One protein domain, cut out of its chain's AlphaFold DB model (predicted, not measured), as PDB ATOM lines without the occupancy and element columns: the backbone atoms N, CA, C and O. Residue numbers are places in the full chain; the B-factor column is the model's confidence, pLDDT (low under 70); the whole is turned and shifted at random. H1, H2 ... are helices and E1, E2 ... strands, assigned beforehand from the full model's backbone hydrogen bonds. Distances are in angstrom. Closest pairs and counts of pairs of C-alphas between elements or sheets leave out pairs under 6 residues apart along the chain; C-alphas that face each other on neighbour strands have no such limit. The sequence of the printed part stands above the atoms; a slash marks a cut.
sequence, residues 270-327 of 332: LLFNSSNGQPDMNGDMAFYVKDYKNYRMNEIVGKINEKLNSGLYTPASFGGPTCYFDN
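AT A GLANCE: This is residues 270 to 327 of the 332 residues of the protein "Prepilin-type N-terminal cleavage/methylation domain-containing protein" of Candidatus Gracilibacteria bacterium (UniProt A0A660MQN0). A small three-stranded sheet, E2 in the middle, is grazed by one helix, H1. Of 58 printed residues, under half are in named elements, E1, E2, H1, E3 in turn; the sheet, E1, E2, E3, is mixed, and so is the class, helices and strands. It is compact: radius of gyration of the C-alphas 10.8 A, spans 30 by 25 by 22 A.

IN THESE COORDINATES: Find E2 at residues 285 to 289. E1, residues 270 to 272, begins at C-alpha 270 (14.139, -4.377, -34.582). E3, residues 322 to 326, ends at C-alpha 326 (14.464, 2.188, -44.389). H1, residues 297 to 309, runs 18.3 A.

HOW THE PARTS SIT: E1 and E2 form an antiparallel hairpin, N 270 and O 287 2.9 A apart. E3 is parallel to E2, N 286 and O 322 2.9 A apart. Both pairs, and every O i to N i+4 pair of H1, are within hydrogen-bond range. H1 only grazes the sheet, with residues 300 to 304. E2, H1, E3 make a strand-helix-strand unit, parallel neighbours with a helix between, crossover left-handed.

THE WHOLE: The printed part has no cut; links E1 to E2 and H1 to E3 are long. Residues 311 to 327 have pLDDT under 70.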
ATOM      1  N   LEU A 270      13.997  -4.760 -35.981       87.38
ATOM      2  CA  LEU A 270      14.139  -4.377 -34.582       87.38
ATOM      3  C   LEU A 270      12.860  -3.707 -34.063       87.38
ATOM      4  O   LEU A 270      12.253  -2.898 -34.767       87.38
ATOM      5  N   LEU A 271      12.454  -4.054 -32.841       86.62
ATOM      6  CA  LEU A 271      11.270  -3.521 -32.173       86.62
ATOM      7  C   LEU A 271      11.614  -2.316 -31.300       86.62
ATOM      8  O   LEU A 271      12.560  -2.340 -30.509       86.62
ATOM      9  N   PHE A 272      10.795  -1.278 -31.432       85.00
ATOM     10  CA  PHE A 272      10.903  -0.030 -30.695       85.00
ATOM     11  C   PHE A 272       9.544   0.378 -30.143       85.00
ATOM     12  O   PHE A 272       8.494   0.190 -30.766       85.00
ATOM     13  N   ASN A 273       9.571   0.974 -28.962       83.00
ATOM     14  CA  ASN A 273       8.389   1.503 -28.322       83.00
ATOM     15  C   ASN A 273       7.932   2.790 -29.030       83.00
ATOM     16  O   ASN A 273       8.712   3.718 -29.263       83.00
ATOM     17  N   SER A 274       6.640   2.836 -29.359       77.00
ATOM     18  CA  SER A 274       6.001   3.930 -30.097       77.00
ATOM     19  C   SER A 274       6.044   5.279 -29.375       77.00
ATOM     20  O   SER A 274       6.012   6.324 -30.020       77.00
ATOM     21  N   SER A 275       6.149   5.268 -28.046       78.06
ATOM     22  CA  SER A 275       6.050   6.466 -27.210       78.06
ATOM     23  C   SER A 275       7.390   7.157 -26.964       78.06
ATOM     24  O   SER A 275       7.420   8.371 -26.785       78.06
ATOM     25  N   ASN A 276       8.498   6.410 -26.914       79.38
ATOM     26  CA  ASN A 276       9.817   6.953 -26.547       79.38
ATOM     27  C   ASN A 276      10.935   6.649 -27.565       79.38
ATOM     28  O   ASN A 276      12.078   7.066 -27.353       79.38
ATOM     29  N   GLY A 277      10.631   5.903 -28.633       76.00
ATOM     30  CA  GLY A 277      11.597   5.529 -29.668       76.00
ATOM     31  C   GLY A 277      12.746   4.652 -29.161       76.00
ATOM     32  O   GLY A 277      13.768   4.544 -29.834       76.00
ATOM     33  N   GLN A 278      12.618   4.055 -27.971       85.25
ATOM     34  CA  GLN A 278      13.625   3.166 -27.394       85.25
ATOM     35  C   GLN A 278      13.369   1.709 -27.793       85.25
ATOM     36  O   GLN A 278      12.215   1.330 -28.000       85.25
ATOM     37  N   PRO A 279      14.420   0.877 -27.884       85.94
ATOM     38  CA  PRO A 279      14.271  -0.541 -28.194       85.94
ATOM     39  C   PRO A 279      13.491  -1.264 -27.091       85.94
ATOM     40  O   PRO A 279      13.773  -1.073 -25.907       85.94
ATOM     41  N   ASP A 280      12.524  -2.098 -27.470       84.00
ATOM     42  CA  ASP A 280      11.635  -2.807 -26.538       84.00
ATOM     43  C   ASP A 280      11.140  -4.111 -27.179       84.00
ATOM     44  O   ASP A 280      10.647  -4.096 -28.305       84.00
ATOM     45  N   MET A 281      11.232  -5.238 -26.465       83.62
ATOM     46  CA  MET A 281      10.735  -6.535 -26.952       83.62
ATOM     47  C   MET A 281       9.216  -6.555 -27.178       83.62
ATOM     48  O   MET A 281       8.736  -7.391 -27.937       83.62
ATOM     49  N   ASN A 282       8.470  -5.644 -26.543       81.44
ATOM     50  CA  ASN A 282       7.025  -5.480 -26.725       81.44
ATOM     51  C   ASN A 282       6.668  -4.225 -27.538       81.44
ATOM     52  O   ASN A 282       5.523  -3.784 -27.501       81.44
ATOM     53  N   GLY A 283       7.637  -3.616 -28.226       76.50
ATOM     54  CA  GLY A 283       7.421  -2.377 -28.966       76.50
ATOM     55  C   GLY A 283       6.376  -2.506 -30.080       76.50
ATOM     56  O   GLY A 283       6.299  -3.520 -30.771       76.50
ATOM     57  N   ASP A 284       5.597  -1.443 -30.297       78.00
ATOM     58  CA  ASP A 284       4.535  -1.413 -31.317       78.00
ATOM     59  C   ASP A 284       5.032  -0.985 -32.710       78.00
ATOM     60  O   ASP A 284       4.259  -0.972 -33.675       78.00
ATOM     61  N   MET A 285       6.304  -0.587 -32.832       79.06
ATOM     62  CA  MET A 285       6.929  -0.173 -34.091       79.06
ATOM     63  C   MET A 285       8.092  -1.098 -34.432       79.06
ATOM     64  O   MET A 285       8.962  -1.349 -33.600       79.06
ATOM     65  N   ALA A 286       8.134  -1.568 -35.675       81.25
ATOM     66  CA  ALA A 286       9.221  -2.382 -36.195       81.25
ATOM     67  C   ALA A 286       9.981  -1.599 -37.266       81.25
ATOM     68  O   ALA A 286       9.391  -1.175 -38.263       81.25
ATOM     69  N   PHE A 287      11.289  -1.442 -37.087       80.56
ATOM     70  CA  PHE A 287      12.168  -0.815 -38.071       80.56
ATOM     71  C   PHE A 287      13.079  -1.865 -38.687       80.56
ATOM     72  O   PHE A 287      13.731  -2.631 -37.973       80.56
ATOM     73  N   TYR A 288      13.140  -1.886 -40.016       80.06
ATOM     74  CA  TYR A 288      14.184  -2.625 -40.708       80.06
ATOM     75  C   TYR A 288      15.469  -1.802 -40.700       80.06
ATOM     76  O   TYR A 288      15.524  -0.730 -41.300       80.06
ATOM     77  N   VAL A 289      16.499  -2.309 -40.027       79.69
ATOM     78  CA  VAL A 289      17.815  -1.674 -39.955       79.69
ATOM     79  C   VAL A 289      18.807  -2.533 -40.721       79.69
ATOM     80  O   VAL A 289      19.277  -3.573 -40.249       79.69
ATOM     81  N   LYS A 290      19.134  -2.094 -41.934       77.25
ATOM     82  CA  LYS A 290      20.144  -2.753 -42.756       77.25
ATOM     83  C   LYS A 290      21.514  -2.675 -42.079       77.25
ATOM     84  O   LYS A 290      21.888  -1.633 -41.547       77.25
ATOM     85  N   ASP A 291      22.259  -3.779 -42.111       82.69
ATOM     86  CA  ASP A 291      23.613  -3.868 -41.556       82.69
ATOM     87  C   ASP A 291      23.710  -3.418 -40.080       82.69
ATOM     88  O   ASP A 291      24.756  -2.939 -39.648       82.69
ATOM     89  N   TYR A 292      22.640  -3.590 -39.288       85.31
ATOM     90  CA  TYR A 292      22.541  -3.160 -37.878       85.31
ATOM     91  C   TYR A 292      23.743  -3.565 -37.010       85.31
ATOM     92  O   TYR A 292      24.128  -2.828 -36.106       85.31
ATOM     93  N   LYS A 293      24.395  -4.694 -37.322       90.31
ATOM     94  CA  LYS A 293      25.615  -5.181 -36.651       90.31
ATOM     95  C   LYS A 293      26.798  -4.211 -36.738       90.31
ATOM     96  O   LYS A 293      27.747  -4.319 -35.967       90.31
ATOM     97  N   ASN A 294      26.775  -3.274 -37.684       89.81
ATOM     98  CA  ASN A 294      27.829  -2.285 -37.873       89.81
ATOM     99  C   ASN A 294      27.661  -1.029 -37.015       89.81
ATOM    100  O   ASN A 294      28.616  -0.248 -36.953       89.81
ATOM    101  N   TYR A 295      26.524  -0.874 -36.339       89.88
ATOM    102  CA  TYR A 295      26.154   0.317 -35.581       89.88
ATOM    103  C   TYR A 295      25.964  -0.000 -34.099       89.88
ATOM    104  O   TYR A 295      25.767  -1.154 -33.703       89.88
ATOM    105  N   ARG A 296      26.023   1.046 -33.277       92.25
ATOM    106  CA  ARG A 296      25.610   1.004 -31.873       92.25
ATOM    107  C   ARG A 296      24.128   1.330 -31.741       92.25
ATOM    108  O   ARG A 296      23.543   2.009 -32.585       92.25
ATOM    109  N   MET A 297      23.509   0.882 -30.650       89.88
ATOM    110  CA  MET A 297      22.074   1.103 -30.450       89.88
ATOM    111  C   MET A 297      21.716   2.592 -30.350       89.88
ATOM    112  O   MET A 297      20.701   3.017 -30.890       89.88
ATOM    113  N   ASN A 298      22.554   3.404 -29.703       88.25
ATOM    114  CA  ASN A 298      22.336   4.849 -29.602       88.25
ATOM    115  C   ASN A 298      22.345   5.558 -30.969       88.25
ATOM    116  O   ASN A 298      21.570   6.489 -31.171       88.25
ATOM    117  N   GLU A 299      23.168   5.103 -31.915       89.12
ATOM    118  CA  GLU A 299      23.216   5.611 -33.290       89.12
ATOM    119  C   GLU A 299      21.921   5.272 -34.034       89.12
ATOM    120  O   GLU A 299      21.318   6.149 -34.653       89.12
ATOM    121  N   ILE A 300      21.452   4.026 -33.906       87.75
ATOM    122  CA  ILE A 300      20.183   3.568 -34.492       87.75
ATOM    123  C   ILE A 300      19.008   4.374 -33.921       87.75
ATOM    124  O   ILE A 300      18.218   4.936 -34.676       87.75
ATOM    125  N   VAL A 301      18.915   4.479 -32.594       86.56
ATOM    126  CA  VAL A 301      17.862   5.234 -31.893       86.56
ATOM    127  C   VAL A 301      17.894   6.714 -32.271       86.56
ATOM    128  O   VAL A 301      16.849   7.306 -32.528       86.56
ATOM    129  N   GLY A 302      19.082   7.321 -32.332       86.25
ATOM    130  CA  GLY A 302      19.244   8.718 -32.734       86.25
ATOM    131  C   GLY A 302      18.677   8.973 -34.129       86.25
ATOM    132  O   GLY A 302      17.899   9.909 -34.315       86.25
ATOM    133  N   LYS A 303      18.995   8.088 -35.079       81.25
ATOM    134  CA  LYS A 303      18.476   8.159 -36.447       81.25
ATOM    135  C   LYS A 303      16.973   7.927 -36.523       81.25
ATOM    136  O   LYS A 303      16.297   8.692 -37.198       81.25
ATOM    137  N   ILE A 304      16.434   6.948 -35.798       79.44
ATOM    138  CA  ILE A 304      14.982   6.712 -35.727       79.44
ATOM    139  C   ILE A 304      14.256   7.947 -35.180       79.44
ATOM    140  O   ILE A 304      13.257   8.373 -35.754       79.44
ATOM    141  N   ASN A 305      14.771   8.569 -34.119       81.25
ATOM    142  CA  ASN A 305      14.146   9.746 -33.514       81.25
ATOM    143  C   ASN A 305      14.198  10.985 -34.420       81.25
ATOM    144  O   ASN A 305      13.201  11.700 -34.522       81.25
ATOM    145  N   GLU A 306      15.317  11.237 -35.107       80.31
ATOM    146  CA  GLU A 306      15.431  12.295 -36.132       80.31
ATOM    147  C   GLU A 306      14.304  12.170 -37.170       80.31
ATOM    148  O   GLU A 306      13.602  13.122 -37.519       80.31
ATOM    149  N   LYS A 307      14.089  10.933 -37.591       72.69
ATOM    150  CA  LYS A 307      13.170  10.524 -38.632       72.69
ATOM    151  C   LYS A 307      11.700  10.538 -38.203       72.69
ATOM    152  O   LYS A 307      10.870  11.079 -38.936       72.69
ATOM    153  N   LEU A 308      11.372  10.082 -36.996       73.12
ATOM    154  CA  LEU A 308      10.031  10.219 -36.411       73.12
ATOM    155  C   LEU A 308       9.603  11.692 -36.301       73.12
ATOM    156  O   LEU A 308       8.476  12.039 -36.650       73.12
ATOM    157  N   ASN A 309      10.524  12.572 -35.903       75.25
ATOM    158  CA  ASN A 309      10.250  14.005 -35.755       75.25
ATOM    159  C   ASN A 309      10.040  14.736 -37.093       75.25
ATOM    160  O   ASN A 309       9.433  15.804 -37.120       75.25
ATOM    161  N   SER A 310      10.515  14.170 -38.206       71.75
ATOM    162  CA  SER A 310      10.369  14.755 -39.547       71.75
ATOM    163  C   SER A 310       9.000  14.507 -40.204       71.75
ATOM    164  O   SER A 310       8.716  15.074 -41.257       71.75
ATOM    165  N   GLY A 311       8.148  13.658 -39.613       63.97
ATOM    166  CA  GLY A 311       6.834  13.306 -40.169       63.97
ATOM    167  C   GLY A 311       6.878  12.411 -41.418       63.97
ATOM    168  O   GLY A 311       5.839  12.179 -42.032       63.97
ATOM    169  N   LEU A 312       8.053  11.886 -41.789       54.91
ATOM    170  CA  LEU A 312       8.275  11.044 -42.976       54.91
ATOM    171  C   LEU A 312       7.768   9.594 -42.837       54.91
ATOM    172  O   LEU A 312       7.910   8.801 -43.764       54.91
ATOM    173  N   TYR A 313       7.155   9.238 -41.705       58.03
ATOM    174  CA  TYR A 313       6.695   7.880 -41.418       58.03
ATOM    175  C   TYR A 313       5.173   7.814 -41.366       58.03
ATOM    176  O   TYR A 313       4.555   8.184 -40.370       58.03
ATOM    177  N   THR A 314       4.556   7.323 -42.441       48.00
ATOM    178  CA  THR A 314       3.134   6.972 -42.454       48.00
ATOM    179  C   THR A 314       2.961   5.498 -42.057       48.00
ATOM    180  O   THR A 314       3.388   4.610 -42.796       48.00
ATOM    181  N   PRO A 315       2.365   5.199 -40.886       51.16
ATOM    182  CA  PRO A 315       2.175   3.828 -40.422       51.16
ATOM    183  C   PRO A 315       1.207   3.053 -41.327       51.16
ATOM    184  O   PRO A 315       0.050   3.442 -41.480       51.16
ATOM    185  N   ALA A 316       1.644   1.918 -41.879       46.56
ATOM    186  CA  ALA A 316       0.747   0.914 -42.450       46.56
ATOM    187  C   ALA A 316       0.499  -0.181 -41.398       46.56
ATOM    188  O   ALA A 316       1.424  -0.899 -41.019       46.56
ATOM    189  N   SER A 317      -0.737  -0.301 -40.904       46.69
ATOM    190  CA  SER A 317      -1.121  -1.336 -39.935       46.69
ATOM    191  C   SER A 317      -1.861  -2.479 -40.630       46.69
ATOM    192  O   SER A 317      -2.908  -2.265 -41.239       46.69
ATOM    193  N   PHE A 318      -1.334  -3.699 -40.506       49.56
ATOM    194  CA  PHE A 318      -1.993  -4.942 -40.926       49.56
ATOM    195  C   PHE A 318      -1.848  -6.032 -39.845       49.56
ATOM    196  O   PHE A 318      -1.374  -7.131 -40.116       49.56
ATOM    197  N   GLY A 319      -2.255  -5.733 -38.603       51.00
ATOM    198  CA  GLY A 319      -2.408  -6.751 -37.546       51.00
ATOM    199  C   GLY A 319      -1.117  -7.221 -36.856       51.00
ATOM    200  O   GLY A 319      -1.076  -8.342 -36.358       51.00
ATOM    201  N   GLY A 320      -0.091  -6.369 -36.814       58.97
ATOM    202  CA  GLY A 320       1.194  -6.559 -36.125       58.97
ATOM    203  C   GLY A 320       1.850  -5.198 -35.831       58.97
ATOM    204  O   GLY A 320       1.208  -4.173 -36.096       58.97
ATOM    205  N   PRO A 321       3.088  -5.151 -35.292       60.12
ATOM    206  CA  PRO A 321       3.798  -3.888 -35.096       60.12
ATOM    207  C   PRO A 321       3.874  -3.124 -36.419       60.12
ATOM    208  O   PRO A 321       4.024  -3.717 -37.490       60.12
ATOM    209  N   THR A 322       3.741  -1.800 -36.355       69.00
ATOM    210  CA  THR A 322       3.746  -0.977 -37.565       69.00
ATOM    211  C   THR A 322       5.122  -1.053 -38.213       69.00
ATOM    212  O   THR A 322       6.132  -0.731 -37.586       69.00
ATOM    213  N   CYS A 323       5.148  -1.487 -39.467       68.44
ATOM    214  CA  CYS A 323       6.367  -1.703 -40.224       68.44
ATOM    215  C   CYS A 323       6.874  -0.418 -40.870       68.44
ATOM    216  O   CYS A 323       6.188   0.180 -41.702       68.44
ATOM    217  N   TYR A 324       8.114  -0.060 -40.560       67.12
ATOM    218  CA  TYR A 324       8.815   1.047 -41.183       67.12
ATOM    219  C   TYR A 324      10.043   0.547 -41.936       67.12
ATOM    220  O   TYR A 324      10.928  -0.114 -41.386       67.12
ATOM    221  N   PHE A 325      10.073   0.865 -43.228       61.31
ATOM    222  CA  PHE A 325      11.186   0.538 -44.100       61.31
ATOM    223  C   PHE A 325      12.171   1.675 -44.077       61.31
ATOM    224  O   PHE A 325      11.808   2.815 -44.362       61.31
ATOM    225  N   ASP A 326      13.429   1.341 -43.862       56.09
ATOM    226  CA  ASP A 326      14.464   2.188 -44.389       56.09
ATOM    227  C   ASP A 326      15.567   1.351 -45.022       56.09
ATOM    228  O   ASP A 326      16.402   0.761 -44.343       56.09
ATOM    229  N   ASN A 327      15.535   1.258 -46.351       49.31
ATOM    230  CA  ASN A 327      16.563   0.535 -47.085       49.31
ATOM    231  C   ASN A 327      17.727   1.432 -47.533       49.31
ATOM    232  O   ASN A 327      18.695   0.862 -48.025       49.31
TER     233      ASN A 327